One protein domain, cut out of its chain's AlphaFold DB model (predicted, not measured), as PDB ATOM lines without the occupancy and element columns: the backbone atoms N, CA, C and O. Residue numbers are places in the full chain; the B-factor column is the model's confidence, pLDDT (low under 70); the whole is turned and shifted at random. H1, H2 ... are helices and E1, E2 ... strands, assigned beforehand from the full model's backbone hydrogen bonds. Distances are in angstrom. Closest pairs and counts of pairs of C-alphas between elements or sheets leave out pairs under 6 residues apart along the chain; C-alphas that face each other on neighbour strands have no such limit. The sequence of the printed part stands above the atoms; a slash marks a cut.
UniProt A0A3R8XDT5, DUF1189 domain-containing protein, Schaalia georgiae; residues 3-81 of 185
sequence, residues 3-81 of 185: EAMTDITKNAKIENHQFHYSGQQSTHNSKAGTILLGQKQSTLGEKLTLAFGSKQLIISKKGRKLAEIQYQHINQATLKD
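Overview. This is residues 3 to 81 of the 185 residues of the protein "DUF1189 domain-containing protein" of Schaalia georgiae (UniProt A0A3R8XDT5). Picture a twisted wall of five strands, with helix H1 over one face along its E3 edge and the small hairpin E1 and E2 standing across one end of strands E4, E5 and E6. The long link between E4 and E5 arches out past the face opposite H1. The 79 printed residues hold one named helix and seven named strands, in the order H1, E1, E2, E3, E4, E5, E6, E7; the class is mixed, helices and strands. The large sheet is mixed, in the order E3, E4, E5, E6, E7, with E4 and E5 parallel. The whole is compact, with a radius of gyration of the C-alphas of 11.9 A and spans of 31 by 24 by 20 A.

Arrangement. Start at H1, residues 3 to 11, where every O i to N i+4 pair is within hydrogen-bond range. After it come E1, residues 12 to 15, and E2, residues 18 to 21, an antiparallel hairpin with N 13 and O 20 at 2.8 A. Next look at E3, residues 27 to 30, and E4, residues 33 to 37, a hairpin with N 28 and O 35 at 2.8 A. H1 is on their sheet at a height of 9.9 A, over E3 and along the strands, at 9 degrees to E3 on the local plane; the closest C-alphas of H1 and E3 are those of Ala 4 and His 28, 6.1 A apart. E5, residues 49 to 52, is parallel to E4, with N 36 and O 50 at 2.8 A. E6, residues 56 to 61, and E7, residues 64 to 70, continue from E5 as a meander, each strand the antiparallel neighbour of the one before: N 51 and O 58 are at 2.8 A, N 57 and O 69 at 2.8 A. Return to E2: its closest C-alpha pair with E4 is Tyr 21 and Leu 37, 6.5 A, and with E5 Phe 19 and Phe 52, 7.2 A. E1 and E7 are apart.

Along the chain. Find C-alpha 3 at (-36.973, -48.610, 52.133); from there H1 runs 11.9 A to C-alpha 11. E1 measures 10.0 A, E2 9.8 A, E3 10.1 A and E5 9.7 A. E4 starts at C-alpha 33, (-33.089, -59.077, 44.170), and runs 13.5 A. E6 is 16.6 A long, and E7 runs 17.9 A to C-alpha 70 at (-31.938, -44.970, 28.978).

Size, cuts and confidence. The two C-alphas farthest apart are those of Asn 16 and Lys 31, at 32.7 A. The printed part has no cut, and its one long link is E4 to E5, with 11 residues. Within that link look at residues 40 to 43, where pLDDT is under 70; the mean of the printed part is 84.8.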
ATOM      1  N   GLU A   3     -38.220 -49.292  51.746       83.25
ATOM      2  CA  GLU A   3     -36.973 -48.610  52.133       83.25
ATOM      3  C   GLU A   3     -36.221 -48.017  50.935       83.25
ATOM      4  O   GLU A   3     -35.967 -46.818  50.912       83.25
ATOM      5  N   ALA A   4     -35.963 -48.820  49.894       83.19
ATOM      6  CA  ALA A   4     -35.316 -48.333  48.674       83.19
ATOM      7  C   ALA A   4     -36.128 -47.226  47.985       83.19
ATOM      8  O   ALA A   4     -35.557 -46.289  47.446       83.19
ATOM      9  N   MET A   5     -37.464 -47.316  48.012       87.38
ATOM     10  CA  MET A   5     -38.325 -46.282  47.437       87.38
ATOM     11  C   MET A   5     -38.232 -44.982  48.237       87.38
ATOM     12  O   MET A   5     -38.070 -43.920  47.655       87.38
ATOM     13  N   THR A   6     -38.274 -45.058  49.569       85.62
ATOM     14  CA  THR A   6     -38.103 -43.893  50.444       85.62
ATOM     15  C   THR A   6     -36.737 -43.236  50.259       85.62
ATOM     16  O   THR A   6     -36.652 -42.010  50.263       85.62
ATOM     17  N   ASP A   7     -35.684 -44.034  50.074       86.31
ATOM     18  CA  ASP A   7     -34.333 -43.542  49.810       86.31
ATOM     19  C   ASP A   7     -34.235 -42.844  48.444       86.31
ATOM     20  O   ASP A   7     -33.774 -41.708  48.363       86.31
ATOM     21  N   ILE A   8     -34.774 -43.457  47.385       86.50
ATOM     22  CA  ILE A   8     -34.860 -42.848  46.048       86.50
ATOM     23  C   ILE A   8     -35.628 -41.519  46.103       86.50
ATOM     24  O   ILE A   8     -35.139 -40.515  45.598       86.50
ATOM     25  N   THR A   9     -36.788 -41.467  46.764       86.56
ATOM     26  CA  THR A   9     -37.596 -40.240  46.842       86.56
ATOM     27  C   THR A   9     -36.859 -39.089  47.534       86.56
ATOM     28  O   THR A   9     -37.082 -37.929  47.189       86.56
ATOM     29  N   LYS A  10     -36.003 -39.387  48.522       86.19
ATOM     30  CA  LYS A  10     -35.266 -38.375  49.297       86.19
ATOM     31  C   LYS A  10     -33.947 -37.965  48.647       86.19
ATOM     32  O   LYS A  10     -33.603 -36.788  48.673       86.19
ATOM     33  N   ASN A  11     -33.220 -38.931  48.092       89.00
ATOM     34  CA  ASN A  11     -31.805 -38.786  47.755       89.00
ATOM     35  C   ASN A  11     -31.504 -38.938  46.258       89.00
ATOM     36  O   ASN A  11     -30.349 -38.785  45.860       89.00
ATOM     37  N   ALA A  12     -32.507 -39.243  45.426       88.31
ATOM     38  CA  ALA A  12     -32.347 -39.315  43.981       88.31
ATOM     39  C   ALA A  12     -33.024 -38.147  43.259       88.31
ATOM     40  O   ALA A  12     -34.158 -37.753  43.558       88.31
ATOM     41  N   LYS A  13     -32.325 -37.635  42.250       88.25
ATOM     42  CA  LYS A  13     -32.827 -36.637  41.314       88.25
ATOM     43  C   LYS A  13     -32.622 -37.099  39.885       88.25
ATOM     44  O   LYS A  13     -31.595 -37.701  39.578       88.25
ATOM     45  N   ILE A  14     -33.583 -36.803  39.013       85.19
ATOM     46  CA  ILE A  14     -33.382 -36.922  37.567       85.19
ATOM     47  C   ILE A  14     -33.465 -35.547  36.927       85.19
ATOM     48  O   ILE A  14     -34.521 -34.917  36.932       85.19
ATOM     49  N   GLU A  15     -32.346 -35.120  36.352       83.62
ATOM     50  CA  GLU A  15     -32.200 -33.863  35.624       83.62
ATOM     51  C   GLU A  15     -31.495 -34.160  34.297       83.62
ATOM     52  O   GLU A  15     -30.560 -34.956  34.250       83.62
ATOM     53  N   ASN A  16     -31.963 -33.569  33.194       81.81
ATOM     54  CA  ASN A  16     -31.371 -33.748  31.860       81.81
ATOM     55  C   ASN A  16     -31.157 -35.220  31.449       81.81
ATOM     56  O   ASN A  16     -30.120 -35.557  30.874       81.81
ATOM     57  N   HIS A  17     -32.125 -36.097  31.744       82.94
ATOM     58  CA  HIS A  17     -32.043 -37.542  31.467       82.94
ATOM     59  C   HIS A  17     -30.907 -38.263  32.215       82.94
ATOM     60  O   HIS A  17     -30.485 -39.353  31.825       82.94
ATOM     61  N   GLN A  18     -30.401 -37.661  33.294       86.31
ATOM     62  CA  GLN A  18     -29.378 -38.246  34.143       86.31
ATOM     63  C   GLN A  18     -29.898 -38.468  35.556       86.31
ATOM     64  O   GLN A  18     -30.489 -37.587  36.172       86.31
ATOM     65  N   PHE A  19     -29.660 -39.668  36.067       87.75
ATOM     66  CA  PHE A  19     -29.925 -40.049  37.439       87.75
ATOM     67  C   PHE A  19     -28.748 -39.646  38.327       87.75
ATOM     68  O   PHE A  19     -27.631 -40.152  38.194       87.75
ATOM     69  N   HIS A  20     -29.024 -38.749  39.261       87.62
ATOM     70  CA  HIS A  20     -28.106 -38.299  40.291       87.62
ATOM     71  C   HIS A  20     -28.567 -38.854  41.634       87.62
ATOM     72  O   HIS A  20     -29.720 -38.678  42.022       87.62
ATOM     73  N   TYR A  21     -27.669 -39.516  42.355       88.50
ATOM     74  CA  TYR A  21     -27.949 -40.066  43.677       88.50
ATOM     75  C   TYR A  21     -26.922 -39.542  44.676       88.50
ATOM     76  O   TYR A  21     -25.721 -39.656  44.438       88.50
ATOM     77  N   SER A  22     -27.400 -38.961  45.776       83.75
ATOM     78  CA  SER A  22     -26.573 -38.362  46.834       83.75
ATOM     79  C   SER A  22     -26.722 -39.062  48.190       83.75
ATOM     80  O   SER A  22     -26.321 -38.512  49.213       83.75
ATOM     81  N   GLY A  23     -27.343 -40.245  48.227       80.25
ATOM     82  CA  GLY A  23     -27.551 -40.998  49.463       80.25
ATOM     83  C   GLY A  23     -26.323 -41.812  49.879       80.25
ATOM     84  O   GLY A  23     -25.474 -42.163  49.062       80.25
ATOM     85  N   GLN A  24     -26.237 -42.133  51.173       75.25
ATOM     86  CA  GLN A  24     -25.147 -42.947  51.729       75.25
ATOM     87  C   GLN A  24     -25.336 -44.454  51.482       75.25
ATOM     88  O   GLN A  24     -24.357 -45.198  51.464       75.25
ATOM     89  N   GLN A  25     -26.573 -44.918  51.271       80.06
ATOM     90  CA  GLN A  25     -26.893 -46.338  51.115       80.06
ATOM     91  C   GLN A  25     -27.156 -46.692  49.646       80.06
ATOM     92  O   GLN A  25     -28.287 -46.898  49.216       80.06
ATOM     93  N   SER A  26     -26.080 -46.829  48.870       79.62
ATOM     94  CA  SER A  26     -26.161 -47.136  47.436       79.62
ATOM     95  C   SER A  26     -26.708 -48.530  47.113       79.62
ATOM     96  O   SER A  26     -27.072 -48.784  45.970       79.62
ATOM     97  N   THR A  27     -26.760 -49.453  48.079       85.38
ATOM     98  CA  THR A  27     -27.172 -50.847  47.856       85.38
ATOM     99  C   THR A  27     -28.346 -51.233  48.746       85.38
ATOM    100  O   THR A  27     -28.265 -51.181  49.973       85.38
ATOM    101  N   HIS A  28     -29.423 -51.709  48.121       85.56
ATOM    102  CA  HIS A  28     -30.616 -52.211  48.801       85.56
ATOM    103  C   HIS A  28     -30.873 -53.663  48.413       85.56
ATOM    104  O   HIS A  28     -31.199 -53.967  47.264       85.56
ATOM    105  N   ASN A  29     -30.757 -54.576  49.374       85.56
ATOM    106  CA  ASN A  29     -31.003 -55.999  49.159       85.56
ATOM    107  C   ASN A  29     -32.437 -56.377  49.534       85.56
ATOM    108  O   ASN A  29     -33.000 -55.896  50.513       85.56
ATOM    109  N   SER A  30     -33.039 -57.273  48.759       82.62
ATOM    110  CA  SER A  30     -34.366 -57.819  49.031       82.62
ATOM    111  C   SER A  30     -34.434 -59.301  48.677       82.62
ATOM    112  O   SER A  30     -33.597 -59.811  47.932       82.62
ATOM    113  N   LYS A  31     -35.484 -59.989  49.143       80.56
ATOM    114  CA  LYS A  31     -35.750 -61.391  48.767       80.56
ATOM    115  C   LYS A  31     -35.854 -61.590  47.246       80.56
ATOM    116  O   LYS A  31     -35.508 -62.655  46.752       80.56
ATOM    117  N   ALA A  32     -36.311 -60.571  46.513       81.00
ATOM    118  CA  ALA A  32     -36.499 -60.632  45.065       81.00
ATOM    119  C   ALA A  32     -35.232 -60.284  44.262       81.00
ATOM    120  O   ALA A  32     -35.161 -60.613  43.080       81.00
ATOM    121  N   GLY A  33     -34.248 -59.620  44.875       86.12
ATOM    122  CA  GLY A  33     -33.089 -59.077  44.170       86.12
ATOM    123  C   GLY A  33     -32.449 -57.874  44.859       86.12
ATOM    124  O   GLY A  33     -32.888 -57.458  45.935       86.12
ATOM    125  N   THR A  34     -31.434 -57.311  44.213       88.62
ATOM    126  CA  THR A  34     -30.618 -56.190  44.691       88.62
ATOM    127  C   THR A  34     -30.871 -54.941  43.848       88.62
ATOM    128  O   THR A  34     -31.039 -55.019  42.634       88.62
ATOM    129  N   ILE A  35     -30.903 -53.775  44.485       88.94
ATOM    130  CA  ILE A  35     -31.001 -52.472  43.827       88.94
ATOM    131  C   ILE A  35     -29.708 -51.710  44.114       88.94
ATOM    132  O   ILE A  35     -29.314 -51.606  45.275       88.94
ATOM    133  N   LEU A  36     -29.062 -51.197  43.070       88.75
ATOM    134  CA  LEU A  36     -27.866 -50.359  43.147       88.75
ATOM    135  C   LEU A  36     -28.226 -48.947  42.676       88.75
ATOM    136  O   LEU A  36     -28.797 -48.791  41.599       88.75
ATOM    137  N   LEU A  37     -27.909 -47.929  43.470       88.25
ATOM    138  CA  LEU A  37     -28.231 -46.522  43.225       88.25
ATOM    139  C   LEU A  37     -26.944 -45.720  43.022       88.25
ATOM    140  O   LEU A  37     -26.042 -45.763  43.857       88.25
ATOM    141  N   GLY A  38     -26.837 -45.013  41.895       80.00
ATOM    142  CA  GLY A  38     -25.682 -44.167  41.570       80.00
ATOM    143  C   GLY A  38     -24.405 -44.940  41.221       80.00
ATOM    144  O   GLY A  38     -23.378 -44.333  40.931       80.00
ATOM    145  N   GLN A  39     -24.454 -46.274  41.216       75.81
ATOM    146  CA  GLN A  39     -23.319 -47.137  40.916       75.81
ATOM    147  C   GLN A  39     -23.529 -47.860  39.587       75.81
ATOM    148  O   GLN A  39     -24.595 -48.412  39.309       75.81
ATOM    149  N   LYS A  40     -22.480 -47.885  38.759       64.81
ATOM    150  CA  LYS A  40     -22.437 -48.770  37.592       64.81
ATOM    151  C   LYS A  40     -22.342 -50.211  38.089       64.81
ATOM    152  O   LYS A  40     -21.563 -50.507  38.992       64.81
ATOM    153  N   GLN A  41     -23.127 -51.107  37.500       66.62
ATOM    154  CA  GLN A  41     -23.054 -52.520  37.847       66.62
ATOM    155  C   GLN A  41     -21.730 -53.115  37.354       66.62
ATOM    156  O   GLN A  41     -21.566 -53.342  36.157       66.62
ATOM    157  N   SER A  42     -20.800 -53.367  38.277       60.56
ATOM    158  CA  SER A  42     -19.483 -53.942  37.964       60.56
ATOM    159  C   SER A  42     -19.500 -55.469  37.855       60.56
ATOM    160  O   SER A  42     -18.682 -56.034  37.138       60.56
ATOM    161  N   THR A  43     -20.433 -56.154  38.530       66.19
ATOM    162  CA  THR A  43     -20.538 -57.622  38.517       66.19
ATOM    163  C   THR A  43     -21.966 -58.091  38.234       66.19
ATOM    164  O   THR A  43     -22.955 -57.594  38.784       66.19
ATOM    165  N   LEU A  44     -22.092 -59.058  37.324       75.12
ATOM    166  CA  LEU A  44     -23.357 -59.693  36.959       75.12
ATOM    167  C   LEU A  44     -23.609 -60.867  37.913       75.12
ATOM    168  O   LEU A  44     -23.070 -61.954  37.730       75.12
ATOM    169  N   GLY A  45     -24.398 -60.631  38.962       74.62
ATOM    170  CA  GLY A  45     -24.745 -61.658  39.946       74.62
ATOM    171  C   GLY A  45     -25.787 -62.671  39.449       74.62
ATOM    172  O   GLY A  45     -26.397 -62.522  38.386       74.62
ATOM    173  N   GLU A  46     -26.032 -63.711  40.250       79.81
ATOM    174  CA  GLU A  46     -27.096 -64.687  39.976       79.81
ATOM    175  C   GLU A  46     -28.504 -64.123  40.210       79.81
ATOM    176  O   GLU A  46     -29.446 -64.428  39.470       79.81
ATOM    177  N   LYS A  47     -28.651 -63.284  41.241       85.88
ATOM    178  CA  LYS A  47     -29.925 -62.670  41.629       85.88
ATOM    179  C   LYS A  47     -30.301 -61.534  40.674       85.88
ATOM    180  O   LYS A  47     -29.464 -61.024  39.937       85.88
ATOM    181  N   LEU A  48     -31.585 -61.167  40.664       89.44
ATOM    182  CA  LEU A  48     -32.061 -60.009  39.906       89.44
ATOM    183  C   LEU A  48     -31.399 -58.747  40.466       89.44
ATOM    184  O   LEU A  48     -31.535 -58.480  41.657       89.44
ATOM    185  N   THR A  49     -30.741 -57.972  39.614       90.06
ATOM    186  CA  THR A  49     -30.114 -56.707  39.995       90.06
ATOM    187  C   THR A  49     -30.666 -55.576  39.142       90.06
ATOM    188  O   THR A  49     -30.693 -55.672  37.914       90.06
ATOM    189  N   LEU A  50     -31.115 -54.513  39.808       90.38
ATOM    190  CA  LEU A  50     -31.538 -53.250  39.206       90.38
ATOM    191  C   LEU A  50     -30.479 -52.197  39.523       90.38
ATOM    192  O   LEU A  50     -30.396 -51.741  40.659       90.38
ATOM    193  N   ALA A  51     -29.659 -51.828  38.546       91.00
ATOM    194  CA  ALA A  51     -28.594 -50.854  38.735       91.00
ATOM    195  C   ALA A  51     -28.923 -49.529  38.049       91.00
ATOM    196  O   ALA A  51     -28.866 -49.418  36.824       91.00
ATOM    197  N   PHE A  52     -29.257 -48.530  38.859       89.75
ATOM    198  CA  PHE A  52     -29.498 -47.156  38.444       89.75
ATOM    199  C   PHE A  52     -28.155 -46.438  38.295       89.75
ATOM    200  O   PHE A  52     -27.628 -45.850  39.241       89.75
ATOM    201  N   GLY A  53     -27.579 -46.522  37.096       87.31
ATOM    202  CA  GLY A  53     -26.419 -45.722  36.712       87.31
ATOM    203  C   GLY A  53     -26.831 -44.302  36.329       87.31
ATOM    204  O   GLY A  53     -28.018 -44.001  36.252       87.31
ATOM    205  N   SER A  54     -25.856 -43.441  36.032       86.31
ATOM    206  CA  SER A  54     -26.120 -42.027  35.730       86.31
ATOM    207  C   SER A  54     -26.945 -41.805  34.465       86.31
ATOM    208  O   SER A  54     -27.815 -40.954  34.463       86.31
ATOM    209  N   LYS A  55     -26.724 -42.566  33.391       87.56
ATOM    210  CA  LYS A  55     -27.443 -42.378  32.110       87.56
ATOM    211  C   LYS A  55     -28.516 -43.428  31.833       87.56
ATOM    212  O   LYS A  55     -29.318 -43.268  30.919       87.56
ATOM    213  N   GLN A  56     -28.477 -44.536  32.564       89.75
ATOM    214  CA  GLN A  56     -29.266 -45.712  32.239       89.75
ATOM    215  C   GLN A  56     -29.486 -46.611  33.447       89.75
ATOM    216  O   GLN A  56     -28.620 -46.743  34.319       89.75
ATOM    217  N   LEU A  57     -30.621 -47.295  33.418       91.00
ATOM    218  CA  LEU A  57     -30.949 -48.415  34.276       91.00
ATOM    219  C   LEU A  57     -30.513 -49.715  33.593       91.00
ATOM    220  O   LEU A  57     -30.910 -50.014  32.466       91.00
ATOM    221  N   ILE A  58     -29.710 -50.509  34.294       91.56
ATOM    222  CA  ILE A  58     -29.322 -51.851  33.866       91.56
ATOM    223  C   ILE A  58     -30.100 -52.866  34.696       91.56
ATOM    224  O   ILE A  58     -30.044 -52.853  35.925       91.56
ATOM    225  N   ILE A  59     -30.803 -53.768  34.016       91.44
ATOM    226  CA  ILE A  59     -31.481 -54.906  34.637       91.44
ATOM    227  C   ILE A  59     -30.711 -56.161  34.263       91.44
ATOM    228  O   ILE A  59     -30.483 -56.429  33.083       91.44
ATOM    229  N   SER A  60     -30.317 -56.953  35.253       90.56
ATOM    230  CA  SER A  60     -29.578 -58.195  35.032       90.56
ATOM    231  C   SER A  60     -30.042 -59.317  35.949       90.56
ATOM    232  O   SER A  60     -30.627 -59.080  37.004       90.56
ATOM    233  N   LYS A  61     -29.824 -60.560  35.521       90.81
ATOM    234  CA  LYS A  61     -30.160 -61.770  36.280       90.81
ATOM    235  C   LYS A  61     -29.347 -62.946  35.740       90.81
ATOM    236  O   LYS A  61     -29.134 -63.020  34.531       90.81
ATOM    237  N   LYS A  62     -28.954 -63.896  36.599       87.19
ATOM    238  CA  LYS A  62     -28.229 -65.124  36.199       87.19
ATOM    239  C   LYS A  62     -26.993 -64.839  35.328       87.19
ATOM    240  O   LYS A  62     -26.816 -65.455  34.280       87.19
ATOM    241  N   GLY A  63     -26.184 -63.851  35.705       84.44
ATOM    242  CA  GLY A  63     -24.973 -63.514  34.950       84.44
ATOM    243  C   GLY A  63     -25.219 -62.830  33.594       84.44
ATOM    244  O   GLY A  63     -24.266 -62.587  32.862       84.44
ATOM    245  N   ARG A  64     -26.472 -62.513  33.231       86.75
ATOM    246  CA  ARG A  64     -26.825 -61.900  31.941       86.75
ATOM    247  C   ARG A  64     -27.507 -60.553  32.121       86.75
ATOM    248  O   ARG A  64     -28.329 -60.362  33.019       86.75
ATOM    249  N   LYS A  65     -27.193 -59.629  31.216       89.81
ATOM    250  CA  LYS A  65     -27.907 -58.362  31.070       89.81
ATOM    251  C   LYS A  65     -29.235 -58.630  30.365       89.81
ATOM    252  O   LYS A  65     -29.244 -59.193  29.276       89.81
ATOM    253  N   LEU A  66     -30.342 -58.273  31.009       88.81
ATOM    254  CA  LEU A  66     -31.696 -58.453  30.481       88.81
ATOM    255  C   LEU A  66     -32.202 -57.194  29.781       88.81
ATOM    256  O   LEU A  66     -32.886 -57.291  28.770       88.81
ATOM    257  N   ALA A  67     -31.877 -56.022  30.328       89.56
ATOM    258  CA  ALA A  67     -32.271 -54.750  29.747       89.56
ATOM    259  C   ALA A  67     -31.243 -53.656  30.038       89.56
ATOM    260  O   ALA A  67     -30.595 -53.634  31.089       89.56
ATOM    261  N   GLU A  68     -31.138 -52.734  29.091       91.31
ATOM    262  CA  GLU A  68     -30.477 -51.444  29.217       91.31
ATOM    263  C   GLU A  68     -31.506 -50.392  28.841       91.31
ATOM    264  O   GLU A  68     -32.041 -50.433  27.737       91.31
ATOM    265  N   ILE A  69     -31.843 -49.526  29.788       91.56
ATOM    266  CA  ILE A  69     -32.938 -48.576  29.637       91.56
ATOM    267  C   ILE A  69     -32.368 -47.193  29.894       91.56
ATOM    268  O   ILE A  69     -32.015 -46.862  31.023       91.56
ATOM    269  N   GLN A  70     -32.257 -46.390  28.843       90.81
ATOM    270  CA  GLN A  70     -31.938 -44.970  28.978       90.81
ATOM    271  C   GLN A  70     -33.121 -44.233  29.613       90.81
ATOM    272  O   GLN A  70     -34.269 -44.555  29.307       90.81
ATOM    273  N   TYR A  71     -32.850 -43.259  30.481       88.06
ATOM    274  CA  TYR A  71     -33.907 -42.456  31.095       88.06
ATOM    275  C   TYR A  71     -34.449 -41.469  30.061       88.06
ATOM    276  O   TYR A  71     -33.742 -40.539  29.688       88.06
ATOM    277  N   GLN A  72     -35.677 -41.658  29.584       84.69
ATOM    278  CA  GLN A  72     -36.343 -40.674  28.720       84.69
ATOM    279  C   GLN A  72     -37.617 -40.141  29.365       84.69
ATOM    280  O   GLN A  72     -37.785 -38.932  29.497       84.69
ATOM    281  N   HIS A  73     -38.482 -41.033  29.843       81.69
ATOM    282  CA  HIS A  73     -39.742 -40.673  30.494       81.69
ATOM    283  C   HIS A  73     -39.671 -40.785  32.019       81.69
ATOM    284  O   HIS A  73     -40.538 -40.251  32.715       81.69
ATOM    285  N   ILE A  74     -38.646 -41.452  32.561       84.62
ATOM    286  CA  ILE A  74     -38.400 -41.460  34.005       84.62
ATOM    287  C   ILE A  74     -37.979 -40.047  34.434       84.62
ATOM    288  O   ILE A  74     -36.931 -39.543  34.040       84.62
ATOM    289  N   ASN A  75     -38.811 -39.413  35.257       84.62
ATOM    290  CA  ASN A  75     -38.639 -38.045  35.751       84.62
ATOM    291  C   ASN A  75     -38.824 -37.970  37.278       84.62
ATOM    292  O   ASN A  75     -39.200 -38.952  37.925       84.62
ATOM    293  N   GLN A  76     -38.630 -36.784  37.865       85.12
ATOM    294  CA  GLN A  76     -38.727 -36.602  39.319       85.12
ATOM    295  C   GLN A  76     -40.090 -36.992  39.912       85.12
ATOM    296  O   GLN A  76     -40.155 -37.431  41.060       85.12
ATOM    297  N   ALA A  77     -41.188 -36.844  39.165       85.56
ATOM    298  CA  ALA A  77     -42.515 -37.224  39.643       85.56
ATOM    299  C   ALA A  77     -42.659 -38.750  39.729       85.56
ATOM    300  O   ALA A  77     -43.184 -39.264  40.715       85.56
ATOM    301  N   THR A  78     -42.120 -39.475  38.745       86.56
ATOM    302  CA  THR A  78     -42.144 -40.947  38.730       86.56
ATOM    303  C   THR A  78     -41.310 -41.561  39.855       86.56
ATOM    304  O   THR A  78     -41.656 -42.628  40.344       86.56
ATOM    305  N   LEU A  79     -40.275 -40.861  40.341       85.94
ATOM    306  CA  LEU A  79     -39.448 -41.293  41.476       85.94
ATOM    307  C   LEU A  79     -40.147 -41.205  42.840       85.94
ATOM    308  O   LEU A  79     -39.539 -41.575  43.835       85.94
ATOM    309  N   LYS A  80     -41.383 -40.701  42.933       86.25
ATOM    310  CA  LYS A  80     -42.103 -40.590  44.214       86.25
ATOM    311  C   LYS A  80     -42.938 -41.821  44.545       86.25
ATOM    312  O   LYS A  80     -43.232 -42.054  45.715       86.25
ATOM    313  N   ASP A  81     -43.312 -42.590  43.529       88.25
ATOM    314  CA  ASP A  81     -44.216 -43.721  43.664       88.25
ATOM    315  C   ASP A  81     -43.673 -44.959  42.949       88.25
ATOM    316  O   ASP A  81     -43.132 -44.900  41.845       88.25
TER     317      ASP A  81